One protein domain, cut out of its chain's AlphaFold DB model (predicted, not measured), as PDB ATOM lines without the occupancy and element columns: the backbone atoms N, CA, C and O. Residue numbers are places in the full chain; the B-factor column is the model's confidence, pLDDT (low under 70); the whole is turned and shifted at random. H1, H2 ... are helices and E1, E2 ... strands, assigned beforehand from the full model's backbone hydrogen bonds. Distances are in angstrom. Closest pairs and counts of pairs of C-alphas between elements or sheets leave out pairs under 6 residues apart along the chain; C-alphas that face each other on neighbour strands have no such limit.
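AT A GLANCE: This is residues 29 to 183 of the 444 residues of the protein "Outer membrane porin F" of Deltaproteobacteria bacterium ADurb.Bin022 (UniProt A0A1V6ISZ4). A strongly twisted sheet of six strands, whose four long strands E2 to E5 bend sharply, packs partly face to face with a small crossed sheet, E1 E10 E9, in a loose sandwich. H1 packs on one face of the large sheet, over its edge strand E2, and the short H2 is on the opposite face. The printed part has 155 residues, with named elements in the order E1 H1 E2 E3 E4 E5 H2 E6 E7 E8 E9 E10; both sheets are antiparallel. The class is mostly strand. The whole is compact, with a radius of gyration of the C-alphas of 15.2 A and spans of 48 by 43 by 29 A.

HOW THE PARTS SIT: The large sheet runs E2, residues 54 to 66, E3, 69 to 81, E4, 85 to 97, E5, 102 to 112, E7, 147 to 150, and E6, 141 to 144. E2 E3 E4 E5 form a meander, each strand the antiparallel neighbour of the one before. Pairs within hydrogen-bond range are N 60 and O 75 at 3.0 A, N 76 and O 90 at 2.8 A, N 93 and O 106 at 2.9 A, N 105 and O 148 at 2.8 A, and N 142 and O 149 at 3.0 A. E2 bends by 87 degrees at residue 57, and E4 by 68 degrees at residue 94. The small sheet runs E1, residues 29 to 33, E10, 176 to 182, and E9, 165 to 171, with N 31 and O 179 at 3.0 A and N 169 and O 178 at 2.9 A. Its strands stand at 62 degrees to those of the large sheet; the closest C-alphas of E4 and E9 are those of Gly 95 and Ala 168, 5.1 A apart. H1, residues 35 to 46, is on the large sheet at a height of 7.8 A, over E2 and slantwise to it at 35 degrees on the local plane; the C-alphas of Pro 35 and Leu 59 are the closest, 5.4 A. H2, residues 129 to 132, is on the opposite face and over none of the strands. In H1 every O i to N i+4 pair is within hydrogen-bond range; H2 is too short for such a pair.

IN THESE COORDINATES: E1 begins with C-alpha 29 at (59.476, 28.619, 21.884). From first to last C-alpha, H1 measures 15.0 A, E2 27.6 A, E3 33.5 A, E4 30.6 A, E5 26.6 A, E9 16.6 A and E10 19.4 A. E8, residues 160 to 162, pairs with no named strand. E10 ends with C-alpha 182 at (63.463, 23.818, 20.332).

THE WHOLE: The two C-alphas farthest apart, those of Pro 116 and Glu 183, are 48.8 A apart. The printed part has no cut. The link E5 to H2 is long, 16 residues. Mean pLDDT of the printed part is 89.9; residues 114 to 119 and residue 183 are under 70.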
ATOM      1  N   GLY A  29      60.683  27.801  21.971       80.31
ATOM      2  CA  GLY A  29      59.476  28.619  21.884       80.31
ATOM      3  C   GLY A  29      58.193  27.849  22.129       80.31
ATOM      4  O   GLY A  29      58.158  26.631  21.983       80.31
ATOM      5  N   HIS A  30      57.149  28.597  22.463       85.69
ATOM      6  CA  HIS A  30      55.777  28.116  22.486       85.69
ATOM      7  C   HIS A  30      55.029  28.803  21.350       85.69
ATOM      8  O   HIS A  30      55.150  30.020  21.185       85.69
ATOM      9  N   CYS A  31      54.301  28.037  20.549       86.19
ATOM     10  CA  CYS A  31      53.414  28.584  19.530       86.19
ATOM     11  C   CYS A  31      52.071  27.874  19.581       86.19
ATOM     12  O   CYS A  31      52.015  26.675  19.845       86.19
ATOM     13  N   SER A  32      51.012  28.612  19.285       90.25
ATOM     14  CA  SER A  32      49.662  28.075  19.224       90.25
ATOM     15  C   SER A  32      49.213  28.014  17.768       90.25
ATOM     16  O   SER A  32      49.369  28.980  17.019       90.25
ATOM     17  N   LEU A  33      48.723  26.854  17.338       91.56
ATOM     18  CA  LEU A  33      48.162  26.655  16.009       91.56
ATOM     19  C   LEU A  33      46.644  26.753  16.090       91.56
ATOM     20  O   LEU A  33      45.972  25.836  16.561       91.56
ATOM     21  N   GLU A  34      46.108  27.863  15.602       91.81
ATOM     22  CA  GLU A  34      44.667  28.079  15.527       91.81
ATOM     23  C   GLU A  34      44.034  27.333  14.341       91.81
ATOM     24  O   GLU A  34      44.714  27.031  13.348       91.81
ATOM     25  N   PRO A  35      42.716  27.068  14.373       93.25
ATOM     26  CA  PRO A  35      42.041  26.333  13.317       93.25
ATOM     27  C   PRO A  35      42.210  26.944  11.926       93.25
ATOM     28  O   PRO A  35      42.595  26.197  11.029       93.25
ATOM     29  N   PRO A  36      42.046  28.264  11.701       91.06
ATOM     30  CA  PRO A  36      42.237  28.838  10.368       91.06
ATOM     31  C   PRO A  36      43.651  28.609   9.812       91.06
ATOM     32  O   PRO A  36      43.824  28.399   8.604       91.06
ATOM     33  N   VAL A  37      44.662  28.607  10.691       90.69
ATOM     34  CA  VAL A  37      46.063  28.341  10.338       90.69
ATOM     35  C   VAL A  37      46.240  26.876   9.958       90.69
ATOM     36  O   VAL A  37      46.749  26.590   8.872       90.69
ATOM     37  N   MET A  38      45.771  25.945  10.794       93.38
ATOM     38  CA  MET A  38      45.851  24.507  10.514       93.38
ATOM     39  C   MET A  38      45.066  24.127   9.253       93.38
ATOM     40  O   MET A  38      45.574  23.402   8.402       93.38
ATOM     41  N   GLU A  39      43.852  24.647   9.084       95.12
ATOM     42  CA  GLU A  39      43.020  24.425   7.899       95.12
ATOM     43  C   GLU A  39      43.719  24.907   6.629       95.12
ATOM     44  O   GLU A  39      43.734  24.203   5.619       95.12
ATOM     45  N   THR A  40      44.327  26.093   6.674       92.94
ATOM     46  CA  THR A  40      45.101  26.630   5.552       92.94
ATOM     47  C   THR A  40      46.312  25.752   5.252       92.94
ATOM     48  O   THR A  40      46.540  25.406   4.091       92.94
ATOM     49  N   LEU A  41      47.056  25.357   6.284       92.50
ATOM     50  CA  LEU A  41      48.230  24.499   6.176       92.50
ATOM     51  C   LEU A  41      47.874  23.167   5.506       92.50
ATOM     52  O   LEU A  41      48.410  22.831   4.449       92.50
ATOM     53  N   PHE A  42      46.908  22.437   6.057       94.69
ATOM     54  CA  PHE A  42      46.542  21.132   5.529       94.69
ATOM     55  C   PHE A  42      45.872  21.226   4.158       94.69
ATOM     56  O   PHE A  42      46.319  20.556   3.231       94.69
ATOM     57  N   ASN A  43      44.850  22.071   3.988       95.19
ATOM     58  CA  ASN A  43      44.074  22.092   2.745       95.19
ATOM     59  C   ASN A  43      44.817  22.732   1.575       95.19
ATOM     60  O   ASN A  43      44.619  22.302   0.442       95.19
ATOM     61  N   LYS A  44      45.633  23.768   1.811       91.75
ATOM     62  CA  LYS A  44      46.281  24.518   0.721       91.75
ATOM     63  C   LYS A  44      47.729  24.118   0.483       91.75
ATOM     64  O   LYS A  44      48.189  24.266  -0.648       91.75
ATOM     65  N   HIS A  45      48.438  23.642   1.508       89.81
ATOM     66  CA  HIS A  45      49.868  23.350   1.407       89.81
ATOM     67  C   HIS A  45      50.170  21.848   1.390       89.81
ATOM     68  O   HIS A  45      50.896  21.385   0.514       89.81
ATOM     69  N   VAL A  46      49.585  21.072   2.305       92.81
ATOM     70  CA  VAL A  46      49.961  19.659   2.484       92.81
ATOM     71  C   VAL A  46      49.160  18.710   1.588       92.81
ATOM     72  O   VAL A  46      49.732  17.854   0.913       92.81
ATOM     73  N   LEU A  47      47.836  18.865   1.561       94.12
ATOM     74  CA  LEU A  47      46.893  17.968   0.879       94.12
ATOM     75  C   LEU A  47      46.374  18.533  -0.451       94.12
ATOM     76  O   LEU A  47      45.513  17.934  -1.089       94.12
ATOM     77  N   ASN A  48      46.920  19.659  -0.909       92.31
ATOM     78  CA  ASN A  48      46.571  20.246  -2.199       92.31
ATOM     79  C   ASN A  48      47.332  19.564  -3.346       92.31
ATOM     80  O   ASN A  48      48.273  20.120  -3.918       92.31
ATOM     81  N   TYR A  49      46.969  18.322  -3.654       91.38
ATOM     82  CA  TYR A  49      47.532  17.587  -4.782       91.38
ATOM     83  C   TYR A  49      46.523  16.626  -5.404       91.38
ATOM     84  O   TYR A  49      45.546  16.191  -4.787       91.38
ATOM     85  N   LYS A  50      46.764  16.281  -6.671       90.19
ATOM     86  CA  LYS A  50      45.925  15.331  -7.399       90.19
ATOM     87  C   LYS A  50      46.008  13.963  -6.726       90.19
ATOM     88  O   LYS A  50      47.080  13.386  -6.650       90.19
ATOM     89  N   GLY A  51      44.863  13.433  -6.307       89.75
ATOM     90  CA  GLY A  51      44.794  12.120  -5.664       89.75
ATOM     91  C   GLY A  51      44.891  12.149  -4.141       89.75
ATOM     92  O   GLY A  51      44.814  11.078  -3.547       89.75
ATOM     93  N   ALA A  52      44.976  13.329  -3.513       93.62
ATOM     94  CA  ALA A  52      44.950  13.443  -2.059       93.62
ATOM     95  C   ALA A  52      43.738  12.704  -1.453       93.62
ATOM     96  O   ALA A  52      42.621  12.830  -1.969       93.62
ATOM     97  N   PRO A  53      43.936  11.934  -0.366       93.62
ATOM     98  CA  PRO A  53      42.881  11.105   0.213       93.62
ATOM     99  C   PRO A  53      41.916  11.906   1.099       93.62
ATOM    100  O   PRO A  53      40.886  11.387   1.520       93.62
ATOM    101  N   LEU A  54      42.251  13.164   1.395       95.12
ATOM    102  CA  LEU A  54      41.534  14.055   2.297       95.12
ATOM    103  C   LEU A  54      41.452  15.452   1.676       95.12
ATOM    104  O   LEU A  54      42.415  15.900   1.053       95.12
ATOM    105  N   LYS A  55      40.327  16.142   1.869       95.75
ATOM    106  CA  LYS A  55      40.141  17.549   1.485       95.75
ATOM    107  C   LYS A  55      39.087  18.226   2.357       95.75
ATOM    108  O   LYS A  55      38.368  17.554   3.098       95.75
ATOM    109  N   ASP A  56      38.972  19.543   2.209       96.75
ATOM    110  CA  ASP A  56      37.968  20.370   2.888       96.75
ATOM    111  C   ASP A  56      38.005  20.187   4.414       96.75
ATOM    112  O   ASP A  56      36.974  20.135   5.084       96.75
ATOM    113  N   LEU A  57      39.220  20.041   4.955       97.62
ATOM    114  CA  LEU A  57      39.438  19.779   6.365       97.62
ATOM    115  C   LEU A  57      39.044  20.984   7.215       97.62
ATOM    116  O   LEU A  57      39.414  22.119   6.908       97.62
ATOM    117  N   LYS A  58      38.346  20.702   8.308       97.94
ATOM    118  CA  LYS A  58      37.986  21.615   9.386       97.94
ATOM    119  C   LYS A  58      38.510  21.058  10.691       97.94
ATOM    120  O   LYS A  58      38.409  19.854  10.931       97.94
ATOM    121  N   LEU A  59      39.103  21.920  11.506       97.12
ATOM    122  CA  LEU A  59      39.741  21.512  12.750       97.12
ATOM    123  C   LEU A  59      39.134  22.274  13.925       97.12
ATOM    124  O   LEU A  59      38.776  23.440  13.817       97.12
ATOM    125  N   SER A  60      39.005  21.604  15.058       97.81
ATOM    126  CA  SER A  60      38.661  22.229  16.331       97.81
ATOM    127  C   SER A  60      39.158  21.349  17.464       97.81
ATOM    128  O   SER A  60      39.480  20.181  17.261       97.81
ATOM    129  N   THR A  61      39.199  21.866  18.678       97.75
ATOM    130  CA  THR A  61      39.480  21.049  19.860       97.75
ATOM    131  C   THR A  61      38.192  20.674  20.572       97.75
ATOM    132  O   THR A  61      37.238  21.453  20.592       97.75
ATOM    133  N   VAL A  62      38.161  19.493  21.175       97.12
ATOM    134  CA  VAL A  62      37.037  19.010  21.981       97.12
ATOM    135  C   VAL A  62      37.553  18.356  23.253       97.12
ATOM    136  O   VAL A  62      38.661  17.824  23.276       97.12
ATOM    137  N   GLU A  63      36.746  18.371  24.304       96.25
ATOM    138  CA  GLU A  63      37.014  17.621  25.528       96.25
ATOM    139  C   GLU A  63      36.227  16.307  25.488       96.25
ATOM    140  O   GLU A  63      35.023  16.306  25.228       96.25
ATOM    141  N   MET A  64      36.913  15.188  25.704       94.12
ATOM    142  CA  MET A  64      36.311  13.858  25.779       94.12
ATOM    143  C   MET A  64      36.400  13.348  27.212       94.12
ATOM    144  O   MET A  64      37.469  13.409  27.811       94.12
ATOM    145  N   ASP A  65      35.300  12.818  27.739       92.44
ATOM    146  CA  ASP A  65      35.319  12.064  28.990       92.44
ATOM    147  C   ASP A  65      35.751  10.622  28.693       92.44
ATOM    148  O   ASP A  65      35.092   9.913  27.925       92.44
ATOM    149  N   ILE A  66      36.901  10.224  29.234       90.44
ATOM    150  CA  ILE A  66      37.457   8.875  29.131       90.44
ATOM    151  C   ILE A  66      37.724   8.404  30.556       90.44
ATOM    152  O   ILE A  66      38.612   8.927  31.225       90.44
ATOM    153  N   ASP A  67      36.937   7.433  31.018       90.94
ATOM    154  CA  ASP A  67      37.037   6.848  32.361       90.94
ATOM    155  C   ASP A  67      36.979   7.890  33.498       90.94
ATOM    156  O   ASP A  67      37.690   7.792  34.500       90.94
ATOM    157  N   GLY A  68      36.140   8.922  33.343       90.94
ATOM    158  CA  GLY A  68      35.987  10.012  34.309       90.94
ATOM    159  C   GLY A  68      37.067  11.091  34.204       90.94
ATOM    160  O   GLY A  68      37.085  12.026  35.008       90.94
ATOM    161  N   GLN A  69      37.979  10.984  33.232       93.12
ATOM    162  CA  GLN A  69      38.992  11.994  32.951       93.12
ATOM    163  C   GLN A  69      38.629  12.802  31.710       93.12
ATOM    164  O   GLN A  69      38.417  12.271  30.621       93.12
ATOM    165  N   LYS A  70      38.644  14.125  31.868       94.81
ATOM    166  CA  LYS A  70      38.517  15.087  30.777       94.81
ATOM    167  C   LYS A  70      39.821  15.154  29.992       94.81
ATOM    168  O   LYS A  70      40.825  15.670  30.482       94.81
ATOM    169  N   VAL A  71      39.809  14.628  28.773       95.94
ATOM    170  CA  VAL A  71      40.973  14.588  27.890       95.94
ATOM    171  C   VAL A  71      40.756  15.532  26.704       95.94
ATOM    172  O   VAL A  71      39.808  15.333  25.938       95.94
ATOM    173  N   PRO A  72      41.627  16.536  26.504       97.25
ATOM    174  CA  PRO A  72      41.562  17.398  25.336       97.25
ATOM    175  C   PRO A  72      42.018  16.636  24.085       97.25
ATOM    176  O   PRO A  72      43.053  15.968  24.075       97.25
ATOM    177  N   MET A  73      41.238  16.749  23.017       97.44
ATOM    178  CA  MET A  73      41.440  16.056  21.749       97.44
ATOM    179  C   MET A  73      41.322  17.031  20.580       97.44
ATOM    180  O   MET A  73      40.632  18.049  20.661       97.44
ATOM    181  N   LEU A  74      41.947  16.682  19.461       98.12
ATOM    182  CA  LEU A  74      41.745  17.357  18.187       98.12
ATOM    183  C   LEU A  74      40.606  16.672  17.433       98.12
ATOM    184  O   LEU A  74      40.647  15.471  17.163       98.12
ATOM    185  N   LYS A  75      39.593  17.449  17.076       97.62
ATOM    186  CA  LYS A  75      38.533  17.063  16.158       97.62
ATOM    187  C   LYS A  75      38.901  17.538  14.755       97.62
ATOM    188  O   LYS A  75      39.221  18.704  14.543       97.62
ATOM    189  N   THR A  76      38.816  16.638  13.789       97.38
ATOM    190  CA  THR A  76      39.029  16.930  12.371       97.38
ATOM    191  C   THR A  76      37.844  16.410  11.580       97.38
ATOM    192  O   THR A  76      37.513  15.233  11.671       97.38
ATOM    193  N   SER A  77      37.195  17.260  10.798       97.00
ATOM    194  CA  SER A  77      36.153  16.855   9.852       97.00
ATOM    195  C   SER A  77      36.517  17.273   8.438       97.00
ATOM    196  O   SER A  77      37.417  18.083   8.242       97.00
ATOM    197  N   GLY A  78      35.851  16.699   7.443       96.62
ATOM    198  CA  GLY A  78      36.069  17.039   6.041       96.62
ATOM    199  C   GLY A  78      35.580  15.931   5.126       96.62
ATOM    200  O   GLY A  78      34.684  15.165   5.486       96.62
ATOM    201  N   MET A  79      36.195  15.826   3.952       94.75
ATOM    202  CA  MET A  79      35.893  14.788   2.971       94.75
ATOM    203  C   MET A  79      37.061  13.808   2.865       94.75
ATOM    204  O   MET A  79      38.209  14.218   2.696       94.75
ATOM    205  N   MET A  80      36.757  12.514   2.930       92.06
ATOM    206  CA  MET A  80      37.710  11.414   2.783       92.06
ATOM    207  C   MET A  80      37.380  10.608   1.532       92.06
ATOM    208  O   MET A  80      36.214  10.321   1.247       92.06
ATOM    209  N   LYS A  81      38.413  10.251   0.774       89.81
ATOM    210  CA  LYS A  81      38.290   9.467  -0.448       89.81
ATOM    211  C   LYS A  81      38.479   7.987  -0.140       89.81
ATOM    212  O   LYS A  81      39.594   7.544   0.113       89.81
ATOM    213  N   LEU A  82      37.385   7.235  -0.216       82.75
ATOM    214  CA  LEU A  82      37.408   5.775  -0.318       82.75
ATOM    215  C   LEU A  82      37.130   5.408  -1.786       82.75
ATOM    216  O   LEU A  82      37.848   5.854  -2.680       82.75
ATOM    217  N   VAL A  83      36.048   4.675  -2.060       82.31
ATOM    218  CA  VAL A  83      35.518   4.491  -3.426       82.31
ATOM    219  C   VAL A  83      34.876   5.785  -3.938       82.31
ATOM    220  O   VAL A  83      35.064   6.178  -5.087       82.31
ATOM    221  N   VAL A  84      34.156   6.478  -3.056       87.75
ATOM    222  CA  VAL A  84      33.567   7.801  -3.285       87.75
ATOM    223  C   VAL A  84      34.063   8.771  -2.215       87.75
ATOM    224  O   VAL A  84      34.667   8.363  -1.219       87.75
ATOM    225  N   TRP A  85      33.825  10.065  -2.420       91.50
ATOM    226  CA  TRP A  85      34.071  11.068  -1.390       91.50
ATOM    227  C   TRP A  85      32.972  11.007  -0.332       91.50
ATOM    228  O   TRP A  85      31.807  11.234  -0.656       91.50
ATOM    229  N   LEU A  86      33.345  10.730   0.915       92.06
ATOM    230  CA  LEU A  86      32.417  10.669   2.041       92.06
ATOM    231  C   LEU A  86      32.769  11.717   3.102       92.06
ATOM    232  O   LEU A  86      33.958  11.952   3.348       92.06
ATOM    233  N   PRO A  87      31.763  12.323   3.758       94.31
ATOM    234  CA  PRO A  87      32.004  13.165   4.917       94.31
ATOM    235  C   PRO A  87      32.531  12.309   6.064       94.31
ATOM    236  O   PRO A  87      31.965  11.252   6.366       94.31
ATOM    237  N   PHE A  88      33.564  12.791   6.742       93.25
ATOM    238  CA  PHE A  88      34.105  12.128   7.919       93.25
ATOM    239  C   PHE A  88      34.299  13.090   9.090       93.25
ATOM    240  O   PHE A  88      34.416  14.307   8.926       93.25
ATOM    241  N   GLU A  89      34.346  12.508  10.281       94.50
ATOM    242  CA  GLU A  89      34.724  13.157  11.529       94.50
ATOM    243  C   GLU A  89      35.687  12.232  12.274       94.50
ATOM    244  O   GLU A  89      35.365  11.076  12.542       94.50
ATOM    245  N   MET A  90      36.862  12.742  12.618       94.50
ATOM    246  CA  MET A  90      37.879  12.077  13.419       94.50
ATOM    247  C   MET A  90      38.086  12.844  14.724       94.50
ATOM    248  O   MET A  90      38.153  14.070  14.726       94.50
ATOM    249  N   ILE A  91      38.217  12.117  15.829       95.88
ATOM    250  CA  ILE A  91      38.690  12.628  17.117       95.88
ATOM    251  C   ILE A  91      40.009  11.919  17.400       95.88
ATOM    252  O   ILE A  91      40.053  10.686  17.404       95.88
ATOM    253  N   ALA A  92      41.070  12.687  17.608       96.94
ATOM    254  CA  ALA A  92      42.412  12.169  17.811       96.94
ATOM    255  C   ALA A  92      43.097  12.824  19.013       96.94
ATOM    256  O   ALA A  92      42.944  14.023  19.260       96.94
ATOM    257  N   ARG A  93      43.890  12.034  19.737       97.12
ATOM    258  CA  ARG A  93      44.781  12.539  20.781       97.12
ATOM    259  C   ARG A  93      46.016  13.150  20.131       97.12
ATOM    260  O   ARG A  93      46.652  12.508  19.296       97.12
ATOM    261  N   VAL A  94      46.340  14.381  20.520       98.06
ATOM    262  CA  VAL A  94      47.567  15.067  20.096       98.06
ATOM    263  C   VAL A  94      48.705  14.680  21.037       98.06
ATOM    264  O   VAL A  94      48.508  14.610  22.251       98.06
ATOM    265  N   GLY A  95      49.882  14.427  20.479       97.50
ATOM    266  CA  GLY A  95      51.095  14.156  21.240       97.50
ATOM    267  C   GLY A  95      52.348  14.304  20.388       97.50
ATOM    268  O   GLY A  95      52.307  14.858  19.286       97.50
ATOM    269  N   VAL A  96      53.466  13.788  20.895       97.19
ATOM    270  CA  VAL A  96      54.759  13.796  20.205       97.19
ATOM    271  C   VAL A  96      55.406  12.424  20.304       97.19
ATOM    272  O   VAL A  96      55.566  11.870  21.394       97.19
ATOM    273  N   ASP A  97      55.847  11.909  19.163       96.50
ATOM    274  CA  ASP A  97      56.733  10.757  19.098       96.50
ATOM    275  C   ASP A  97      58.171  11.217  19.361       96.50
ATOM    276  O   ASP A  97      58.837  11.759  18.479       96.50
ATOM    277  N   LYS A  98      58.646  11.027  20.597       90.81
ATOM    278  CA  LYS A  98      59.965  11.512  21.041       90.81
ATOM    279  C   LYS A  98      61.142  11.022  20.179       90.81
ATOM    280  O   LYS A  98      62.027  11.832  19.920       90.81
ATOM    281  N   PRO A  99      61.194   9.756  19.714       91.81
ATOM    282  CA  PRO A  99      62.289   9.293  18.862       91.81
ATOM    283  C   PRO A  99      62.389  10.049  17.534       91.81
ATOM    284  O   PRO A  99      63.496  10.354  17.093       91.81
ATOM    285  N   THR A 100      61.255  10.367  16.897       90.94
ATOM    286  CA  THR A 100      61.249  11.046  15.589       90.94
ATOM    287  C   THR A 100      60.974  12.549  15.658       90.94
ATOM    288  O   THR A 100      61.096  13.224  14.640       90.94
ATOM    289  N   ASN A 101      60.648  13.094  16.835       92.62
ATOM    290  CA  ASN A 101      60.210  14.482  17.049       92.62
ATOM    291  C   ASN A 101      59.030  14.892  16.149       92.62
ATOM    292  O   ASN A 101      58.915  16.052  15.751       92.62
ATOM    293  N   ARG A 102      58.159  13.939  15.797       95.69
ATOM    294  CA  ARG A 102      56.965  14.191  14.982       95.69
ATOM    295  C   ARG A 102      55.743  14.327  15.873       95.69
ATOM    296  O   ARG A 102      55.599  13.597  16.854       95.69
ATOM    297  N   MET A 103      54.843  15.231  15.506       97.31
ATOM    298  CA  MET A 103      53.540  15.325  16.151       97.31
ATOM    299  C   MET A 103      52.741  14.065  15.820       97.31
ATOM    300  O   MET A 103      52.734  13.615  14.674       97.31
ATOM    301  N   THR A 104      52.061  13.501  16.807       98.06
ATOM    302  CA  THR A 104      51.195  12.331  16.643       98.06
ATOM    303  C   THR A 104      49.742  12.734  16.800       98.06
ATOM    304  O   THR A 104      49.388  13.408  17.766       98.06
ATOM    305  N   LEU A 105      48.902  12.273  15.880       97.38
ATOM    306  CA  LEU A 105      47.450  12.298  15.983       97.38
ATOM    307  C   LEU A 105      46.979  10.843  16.071       97.38
ATOM    308  O   LEU A 105      46.845  10.159  15.054       97.38
ATOM    309  N   GLU A 106      46.804  10.350  17.292       96.19
ATOM    310  CA  GLU A 106      46.335   8.988  17.549       96.19
ATOM    311  C   GLU A 106      44.808   8.960  17.467       96.19
ATOM    312  O   GLU A 106      44.119   9.559  18.298       96.19
ATOM    313  N   ALA A 107      44.268   8.308  16.437       94.31
ATOM    314  CA  ALA A 107      42.834   8.272  16.198       94.31
ATOM    315  C   ALA A 107      42.117   7.492  17.306       94.31
ATOM    316  O   ALA A 107      42.263   6.277  17.429       94.31
ATOM    317  N   TYR A 108      41.292   8.203  18.072       91.00
ATOM    318  CA  TYR A 108      40.423   7.629  19.094       91.00
ATOM    319  C   TYR A 108      39.078   7.203  18.497       91.00
ATOM    320  O   TYR A 108      38.553   6.135  18.797       91.00
ATOM    321  N   LYS A 109      38.513   8.037  17.617       89.75
ATOM    322  CA  LYS A 109      37.213   7.789  16.985       89.75
ATOM    323  C   LYS A 109      37.206   8.294  15.556       89.75
ATOM    324  O   LYS A 109      37.662   9.404  15.305       89.75
ATOM    325  N   ILE A 110      36.629   7.516  14.641       88.81
ATOM    326  CA  ILE A 110      36.379   7.939  13.258       88.81
ATOM    327  C   ILE A 110      34.954   7.562  12.874       88.81
ATOM    328  O   ILE A 110      34.577   6.390  12.946       88.81
ATOM    329  N   LYS A 111      34.178   8.550  12.443       87.31
ATOM    330  CA  LYS A 111      32.844   8.390  11.865       87.31
ATOM    331  C   LYS A 111      32.902   8.742  10.384       87.31
ATOM    332  O   LYS A 111      33.553   9.714  10.010       87.31
ATOM    333  N   SER A 112      32.176   7.992   9.565       81.31
ATOM    334  CA  SER A 112      31.946   8.319   8.158       81.31
ATOM    335  C   SER A 112      30.450   8.284   7.893       81.31
ATOM    336  O   SER A 112      29.792   7.284   8.177       81.31
ATOM    337  N   VAL A 113      29.905   9.369   7.353       73.94
ATOM    338  CA  VAL A 113      28.480   9.446   7.009       73.94
ATOM    339  C   VAL A 113      28.259   8.709   5.687       73.94
ATOM    340  O   VAL A 113      29.004   8.920   4.733       73.94
ATOM    341  N   GLY A 114      27.253   7.832   5.634       65.25
ATOM    342  CA  GLY A 114      26.908   7.063   4.430       65.25
ATOM    343  C   GLY A 114      27.300   5.582   4.454       65.25
ATOM    344  O   GLY A 114      27.032   4.880   3.484       65.25
ATOM    345  N   LEU A 115      27.877   5.080   5.552       67.69
ATOM    346  CA  LEU A 115      28.051   3.641   5.780       67.69
ATOM    347  C   LEU A 115      26.928   3.135   6.704       67.69
ATOM    348  O   LEU A 115      26.977   3.389   7.907       67.69
ATOM    349  N   PRO A 116      25.902   2.437   6.179       57.34
ATOM    350  CA  PRO A 116      24.666   2.153   6.919       57.34
ATOM    351  C   PRO A 116      24.841   1.216   8.125       57.34
ATOM    352  O   PRO A 116      23.963   1.162   8.981       57.34
ATOM    353  N   PHE A 117      25.967   0.505   8.224       59.81
ATOM    354  CA  PHE A 117      26.175  -0.551   9.222       59.81
ATOM    355  C   PHE A 117      27.189  -0.204  10.318       59.81
ATOM    356  O   PHE A 117      27.409  -1.012  11.216       59.81
ATOM    357  N   VAL A 118      27.827   0.972  10.266       61.97
ATOM    358  CA  VAL A 118      28.986   1.270  11.119       61.97
ATOM    359  C   VAL A 118      28.877   2.670  11.713       61.97
ATOM    360  O   VAL A 118      29.028   3.671  11.017       61.97
ATOM    361  N   LYS A 119      28.643   2.742  13.030       69.88
ATOM    362  CA  LYS A 119      28.642   4.018  13.767       69.88
ATOM    363  C   LYS A 119      30.053   4.606  13.878       69.88
ATOM    364  O   LYS A 119      30.212   5.808  13.676       69.88
ATOM    365  N   ASN A 120      31.060   3.764  14.153       74.94
ATOM    366  CA  ASN A 120      32.476   4.140  14.157       74.94
ATOM    367  C   ASN A 120      33.303   3.117  13.379       74.94
ATOM    368  O   ASN A 120      33.231   1.922  13.655       74.94
ATOM    369  N   LEU A 121      34.137   3.592  12.459       73.81
ATOM    370  CA  LEU A 121      34.993   2.728  11.641       73.81
ATOM    371  C   LEU A 121      36.014   1.949  12.476       73.81
ATOM    372  O   LEU A 121      36.348   0.821  12.137       73.81
ATOM    373  N   MET A 122      36.473   2.535  13.583       79.31
ATOM    374  CA  MET A 122      37.467   1.924  14.468       79.31
ATOM    375  C   MET A 122      36.918   0.763  15.313       79.31
ATOM    376  O   MET A 122      37.707  -0.038  15.801       79.31
ATOM    377  N   ASP A 123      35.593   0.641  15.461       79.50
ATOM    378  CA  ASP A 123      34.971  -0.465  16.211       79.50
ATOM    379  C   ASP A 123      34.990  -1.775  15.391       79.50
ATOM    380  O   ASP A 123      34.757  -2.863  15.918       79.50
ATOM    381  N   MET A 124      35.264  -1.686  14.084       71.56
ATOM    382  CA  MET A 124      35.400  -2.848  13.216       71.56
ATOM    383  C   MET A 124      36.733  -3.548  13.488       71.56
ATOM    384  O   MET A 124      37.807  -2.988  13.258       71.56
ATOM    385  N   SER A 125      36.666  -4.808  13.923       73.06
ATOM    386  CA  SER A 125      37.858  -5.632  14.143       73.06
ATOM    387  C   SER A 125      38.774  -5.630  12.911       73.06
ATOM    388  O   SER A 125      38.342  -5.916  11.795       73.06
ATOM    389  N   GLY A 126      40.047  -5.284  13.117       72.88
ATOM    390  CA  GLY A 126      41.079  -5.283  12.077       72.88
ATOM    391  C   GLY A 126      41.153  -4.025  11.203       72.88
ATOM    392  O   GLY A 126      42.149  -3.870  10.492       72.88
ATOM    393  N   VAL A 127      40.183  -3.107  11.274       80.69
ATOM    394  CA  VAL A 127      40.237  -1.841  10.526       80.69
ATOM    395  C   VAL A 127      41.219  -0.887  11.200       80.69
ATOM    396  O   VAL A 127      41.083  -0.537  12.371       80.69
ATOM    397  N   LYS A 128      42.236  -0.466  10.445       85.50
ATOM    398  CA  LYS A 128      43.273   0.476  10.889       85.50
ATOM    399  C   LYS A 128      43.182   1.761  10.084       85.50
ATOM    400  O   LYS A 128      42.867   1.719   8.892       85.50
ATOM    401  N   LEU A 129      43.558   2.896  10.668       85.56
ATOM    402  CA  LEU A 129      43.621   4.155   9.916       85.56
ATOM    403  C   LEU A 129      44.510   4.030   8.669       85.56
ATOM    404  O   LEU A 129      44.127   4.469   7.590       85.56
ATOM    405  N   SER A 130      45.644   3.337   8.796       87.50
ATOM    406  CA  SER A 130      46.581   3.076   7.697       87.50
ATOM    407  C   SER A 130      45.997   2.231   6.559       87.50
ATOM    408  O   SER A 130      46.561   2.205   5.473       87.50
ATOM    409  N   THR A 131      44.901   1.502   6.802       84.75
ATOM    410  CA  THR A 131      44.185   0.749   5.754       84.75
ATOM    411  C   THR A 131      43.111   1.581   5.060       84.75
ATOM    412  O   THR A 131      42.747   1.278   3.930       84.75
ATOM    413  N   LEU A 132      42.620   2.635   5.719       83.19
ATOM    414  CA  LEU A 132      41.601   3.540   5.181       83.19
ATOM    415  C   LEU A 132      42.218   4.690   4.386       83.19
ATOM    416  O   LEU A 132      41.644   5.151   3.404       83.19
ATOM    417  N   LEU A 133      43.380   5.162   4.831       86.06
ATOM    418  CA  LEU A 133      44.057   6.329   4.293       86.06
ATOM    419  C   LEU A 133      45.503   5.987   3.953       86.06
ATOM    420  O   LEU A 133      46.252   5.482   4.787       86.06
ATOM    421  N   SER A 134      45.901   6.342   2.736       85.69
ATOM    422  CA  SER A 134      47.288   6.292   2.285       85.69
ATOM    423  C   SER A 134      47.707   7.683   1.832       85.69
ATOM    424  O   SER A 134      46.995   8.322   1.058       85.69
ATOM    425  N   ILE A 135      48.835   8.168   2.348       88.50
ATOM    426  CA  ILE A 135      49.387   9.479   2.008       88.50
ATOM    427  C   ILE A 135      50.694   9.265   1.252       88.50
ATOM    428  O   ILE A 135      51.523   8.454   1.666       88.50
ATOM    429  N   GLU A 136      50.877  10.001   0.155       86.88
ATOM    430  CA  GLU A 136      52.125   9.975  -0.608       86.88
ATOM    431  C   GLU A 136      53.332  10.327   0.289       86.88
ATOM    432  O   GLU A 136      53.279  11.322   1.026       86.88
ATOM    433  N   PRO A 137      54.440   9.564   0.216       85.44
ATOM    434  CA  PRO A 137      55.671   9.895   0.924       85.44
ATOM    435  C   PRO A 137      56.192  11.300   0.586       85.44
ATOM    436  O   PRO A 137      55.954  11.834  -0.495       85.44
ATOM    437  N   GLY A 138      56.951  11.899   1.509       82.38
ATOM    438  CA  GLY A 138      57.609  13.196   1.290       82.38
ATOM    439  C   GLY A 138      56.727  14.430   1.514       82.38
ATOM    440  O   GLY A 138      57.205  15.549   1.363       82.38
ATOM    441  N   ARG A 139      55.465  14.257   1.929       86.88
ATOM    442  CA  ARG A 139      54.529  15.355   2.252       86.88
ATOM    443  C   ARG A 139      54.575  15.805   3.718       86.88
ATOM    444  O   ARG A 139      53.703  16.545   4.154       86.88
ATOM    445  N   GLY A 140      55.522  15.284   4.500       90.19
ATOM    446  CA  GLY A 140      55.585  15.494   5.951       90.19
ATOM    447  C   GLY A 140      54.439  14.839   6.735       90.19
ATOM    448  O   GLY A 140      54.283  15.104   7.922       90.19
ATOM    449  N   LEU A 141      53.658  13.962   6.095       94.25
ATOM    450  CA  LEU A 141      52.625  13.143   6.723       94.25
ATOM    451  C   LEU A 141      52.911  11.663   6.488       94.25
ATOM    452  O   LEU A 141      53.352  11.265   5.411       94.25
ATOM    453  N   SER A 142      52.617  10.841   7.487       94.19
ATOM    454  CA  SER A 142      52.599   9.383   7.352       94.19
ATOM    455  C   SER A 142      51.581   8.788   8.314       94.19
ATOM    456  O   SER A 142      51.191   9.442   9.280       94.19
ATOM    457  N   ILE A 143      51.129   7.567   8.048       94.19
ATOM    458  CA  ILE A 143      50.157   6.879   8.896       94.19
ATOM    459  C   ILE A 143      50.709   5.497   9.220       94.19
ATOM    460  O   ILE A 143      51.037   4.733   8.313       94.19
ATOM    461  N   GLU A 144      50.772   5.165  10.504       93.44
ATOM    462  CA  GLU A 144      51.107   3.826  10.980       93.44
ATOM    463  C   GLU A 144      50.013   3.348  11.935       93.44
ATOM    464  O   GLU A 144      49.711   4.004  12.931       93.44
ATOM    465  N   LYS A 145      49.403   2.196  11.632       91.81
ATOM    466  CA  LYS A 145      48.267   1.643  12.386       91.81
ATOM    467  C   LYS A 145      47.139   2.678  12.516       91.81
ATOM    468  O   LYS A 145      46.435   2.910  11.539       91.81
ATOM    469  N   ASN A 146      46.987   3.291  13.689       93.19
ATOM    470  CA  ASN A 146      45.935   4.257  14.019       93.19
ATOM    471  C   ASN A 146      46.482   5.668  14.269       93.19
ATOM    472  O   ASN A 146      45.727   6.561  14.646       93.19
ATOM    473  N   THR A 147      47.778   5.874  14.048       95.69
ATOM    474  CA  THR A 147      48.461   7.126  14.352       95.69
ATOM    475  C   THR A 147      48.893   7.796  13.062       95.69
ATOM    476  O   THR A 147      49.622   7.217  12.254       95.69
ATOM    477  N   MET A 148      48.451   9.036  12.872       95.75
ATOM    478  CA  MET A 148      49.012   9.919  11.859       95.75
ATOM    479  C   MET A 148      50.195  10.672  12.467       95.75
ATOM    480  O   MET A 148      50.070  11.303  13.514       95.75
ATOM    481  N   TYR A 149      51.339  10.611  11.802       96.75
ATOM    482  CA  TYR A 149      52.539  11.352  12.158       96.75
ATOM    483  C   TYR A 149      52.648  12.572  11.259       96.75
ATOM    484  O   TYR A 149      52.577  12.449  10.032       96.75
ATOM    485  N   VAL A 150      52.861  13.726  11.876       96.00
ATOM    486  CA  VAL A 150      52.988  15.020  11.216       96.00
ATOM    487  C   VAL A 150      54.348  15.614  11.546       96.00
ATOM    488  O   VAL A 150      54.681  15.866  12.706       96.00
ATOM    489  N   ASP A 151      55.140  15.858  10.513       93.94
ATOM    490  CA  ASP A 151      56.385  16.604  10.616       93.94
ATOM    491  C   ASP A 151      56.079  18.109  10.629       93.94
ATOM    492  O   ASP A 151      56.160  18.798   9.612       93.94
ATOM    493  N   ALA A 152      55.648  18.598  11.794       92.00
ATOM    494  CA  ALA A 152      55.087  19.938  11.976       92.00
ATOM    495  C   ALA A 152      56.008  21.076  11.503       92.00
ATOM    496  O   ALA A 152      55.513  22.141  11.147       92.00
ATOM    497  N   LEU A 153      57.330  20.863  11.476       89.50
ATOM    498  CA  LEU A 153      58.307  21.865  11.038       89.50
ATOM    499  C   LEU A 153      58.617  21.795   9.534       89.50
ATOM    500  O   LEU A 153      59.053  22.797   8.970       89.50
ATOM    501  N   ASN A 154      58.362  20.658   8.881       88.50
ATOM    502  CA  ASN A 154      58.601  20.477   7.444       88.50
ATOM    503  C   ASN A 154      57.349  20.637   6.575       88.50
ATOM    504  O   ASN A 154      57.472  20.733   5.355       88.50
ATOM    505  N   ILE A 155      56.154  20.672   7.169       90.62
ATOM    506  CA  ILE A 155      54.908  20.935   6.436       90.62
ATOM    507  C   ILE A 155      54.565  22.424   6.326       90.62
ATOM    508  O   ILE A 155      53.517  22.758   5.781       90.62
ATOM    509  N   THR A 156      55.383  23.321   6.874       88.94
ATOM    510  CA  THR A 156      55.136  24.763   6.815       88.94
ATOM    511  C   THR A 156      55.592  25.356   5.482       88.94
ATOM    512  O   THR A 156      56.577  24.902   4.891       88.94
ATOM    513  N   PRO A 157      54.903  26.400   4.983       86.69
ATOM    514  CA  PRO A 157      55.436  27.172   3.874       86.69
ATOM    515  C   PRO A 157      56.777  27.812   4.279       86.69
ATOM    516  O   PRO A 157      57.011  28.042   5.466       86.69
ATOM    517  N   PRO A 158      57.639  28.151   3.306       82.56
ATOM    518  CA  PRO A 158      58.911  28.804   3.589       82.56
ATOM    519  C   PRO A 158      58.777  30.080   4.447       82.56
ATOM    520  O   PRO A 158      57.752  30.767   4.355       82.56
ATOM    521  N   PRO A 159      59.808  30.433   5.240       84.25
ATOM    522  CA  PRO A 159      61.128  29.806   5.320       84.25
ATOM    523  C   PRO A 159      61.063  28.441   5.996       84.25
ATOM    524  O   PRO A 159      60.236  28.207   6.875       84.25
ATOM    525  N   LYS A 160      61.958  27.536   5.591       83.94
ATOM    526  CA  LYS A 160      62.033  26.211   6.215       83.94
ATOM    527  C   LYS A 160      62.310  26.368   7.704       83.94
ATOM    528  O   LYS A 160      63.224  27.103   8.085       83.94
ATOM    529  N   LEU A 161      61.539  25.674   8.531       86.31
ATOM    530  CA  LEU A 161      61.757  25.657   9.968       86.31
ATOM    531  C   LEU A 161      62.689  24.500  10.317       86.31
ATOM    532  O   LEU A 161      62.530  23.385   9.835       86.31
ATOM    533  N   VAL A 162      63.668  24.771  11.171       84.44
ATOM    534  CA  VAL A 162      64.603  23.766  11.680       84.44
ATOM    535  C   VAL A 162      64.497  23.756  13.194       84.44
ATOM    536  O   VAL A 162      64.551  24.802  13.831       84.44
ATOM    537  N   GLY A 163      64.352  22.591  13.806       84.69
ATOM    538  CA  GLY A 163      64.227  22.489  15.254       84.69
ATOM    539  C   GLY A 163      63.725  21.121  15.674       84.69
ATOM    540  O   GLY A 163      63.660  20.199  14.862       84.69
ATOM    541  N   LYS A 164      63.365  21.002  16.949       89.06
ATOM    542  CA  LYS A 164      62.709  19.815  17.499       89.06
ATOM    543  C   LYS A 164      61.340  20.206  18.027       89.06
ATOM    544  O   LYS A 164      61.187  21.285  18.593       89.06
ATOM    545  N   LEU A 165      60.361  19.332  17.843       93.62
ATOM    546  CA  LEU A 165      59.088  19.407  18.541       93.62
ATOM    547  C   LEU A 165      59.225  18.623  19.847       93.62
ATOM    548  O   LEU A 165      59.480  17.422  19.816       93.62
ATOM    549  N   LEU A 166      59.100  19.312  20.977       92.62
ATOM    550  CA  LEU A 166      59.264  18.735  22.312       92.62
ATOM    551  C   LEU A 166      57.932  18.273  22.902       92.62
ATOM    552  O   LEU A 166      57.879  17.252  23.586       92.62
ATOM    553  N   ASP A 167      56.868  19.032  22.646       95.12
ATOM    554  CA  ASP A 167      55.521  18.752  23.139       95.12
ATOM    555  C   ASP A 167      54.473  19.330  22.180       95.12
ATOM    556  O   ASP A 167      54.730  20.327  21.500       95.12
ATOM    557  N   ALA A 168      53.302  18.704  22.137       97.06
ATOM    558  CA  ALA A 168      52.162  19.130  21.336       97.06
ATOM    559  C   ALA A 168      50.871  18.714  22.042       97.06
ATOM    560  O   ALA A 168      50.693  17.534  22.359       97.06
ATOM    561  N   LYS A 169      49.972  19.668  22.292       97.06
ATOM    562  CA  LYS A 169      48.741  19.442  23.064       97.06
ATOM    563  C   LYS A 169      47.570  20.206  22.465       97.06
ATOM    564  O   LYS A 169      47.711  21.356  22.070       97.06
ATOM    565  N   ALA A 170      46.400  19.574  22.436       97.44
ATOM    566  CA  ALA A 170      45.158  20.281  22.147       97.44
ATOM    567  C   ALA A 170      44.773  21.166  23.343       97.44
ATOM    568  O   ALA A 170      44.825  20.715  24.490       97.44
ATOM    569  N   ASN A 171      44.357  22.397  23.072       96.62
ATOM    570  CA  ASN A 171      43.917  23.360  24.067       96.62
ATOM    571  C   ASN A 171      42.467  23.773  23.793       96.62
ATOM    572  O   ASN A 171      42.171  24.474  22.827       96.62
ATOM    573  N   VAL A 172      41.560  23.311  24.657       96.19
ATOM    574  CA  VAL A 172      40.113  23.488  24.479       96.19
ATOM    575  C   VAL A 172      39.663  24.922  24.751       96.19
ATOM    576  O   VAL A 172      38.723  25.386  24.112       96.19
ATOM    577  N   SER A 173      40.331  25.648  25.654       94.75
ATOM    578  CA  SER A 173      39.924  27.017  26.001       94.75
ATOM    579  C   SER A 173      40.259  28.020  24.901       94.75
ATOM    580  O   SER A 173      39.488  28.948  24.668       94.75
ATOM    581  N   THR A 174      41.374  27.814  24.199       91.81
ATOM    582  CA  THR A 174      41.815  28.659  23.077       91.81
ATOM    583  C   THR A 174      41.466  28.072  21.708       91.81
ATOM    584  O   THR A 174      41.743  28.691  20.686       91.81
ATOM    585  N   ASN A 175      40.843  26.891  21.673       95.88
ATOM    586  CA  ASN A 175      40.512  26.147  20.460       95.88
ATOM    587  C   ASN A 175      41.710  25.923  19.521       95.88
ATOM    588  O   ASN A 175      41.603  26.125  18.315       95.88
ATOM    589  N   SER A 176      42.858  25.516  20.059       95.38
ATOM    590  CA  SER A 176      44.133  25.491  19.330       95.38
ATOM    591  C   SER A 176      44.961  24.232  19.604       95.38
ATOM    592  O   SER A 176      44.628  23.413  20.464       95.38
ATOM    593  N   VAL A 177      46.057  24.058  18.867       96.75
ATOM    594  CA  VAL A 177      47.102  23.083  19.204       96.75
ATOM    595  C   VAL A 177      48.362  23.827  19.626       96.75
ATOM    596  O   VAL A 177      49.027  24.455  18.802       96.75
ATOM    597  N   ASP A 178      48.704  23.725  20.904       94.94
ATOM    598  CA  ASP A 178      49.898  24.337  21.471       94.94
ATOM    599  C   ASP A 178      51.105  23.433  21.232       94.94
ATOM    600  O   ASP A 178      51.098  22.248  21.575       94.94
ATOM    601  N   LEU A 179      52.158  24.003  20.654       94.00
ATOM    602  CA  LEU A 179      53.426  23.340  20.394       94.00
ATOM    603  C   LEU A 179      54.519  23.947  21.266       94.00
ATOM    604  O   LEU A 179      54.641  25.168  21.386       94.00
ATOM    605  N   THR A 180      55.373  23.085  21.806       92.31
ATOM    606  CA  THR A 180      56.637  23.478  22.431       92.31
ATOM    607  C   THR A 180      57.782  23.028  21.536       92.31
ATOM    608  O   THR A 180      57.920  21.844  21.233       92.31
ATOM    609  N   LEU A 181      58.598  23.982  21.099       89.56
ATOM    610  CA  LEU A 181      59.646  23.800  20.100       89.56
ATOM    611  C   LEU A 181      61.025  24.099  20.686       89.56
ATOM    612  O   LEU A 181      61.153  24.950  21.569       89.56
ATOM    613  N   GLY A 182      62.058  23.481  20.116       78.94
ATOM    614  CA  GLY A 182      63.463  23.818  20.332       78.94
ATOM    615  C   GLY A 182      64.306  22.725  20.981       78.94
ATOM    616  O   GLY A 182      63.894  21.579  21.101       78.94
ATOM    617  N   GLU A 183      65.517  23.092  21.383       68.31
ATOM    618  CA  GLU A 183      66.398  22.275  22.220       68.31
ATOM    619  C   GLU A 183      66.354  22.850  23.644       68.31
ATOM    620  O   GLU A 183      66.179  24.061  23.800       68.31
TER     621      GLU A 183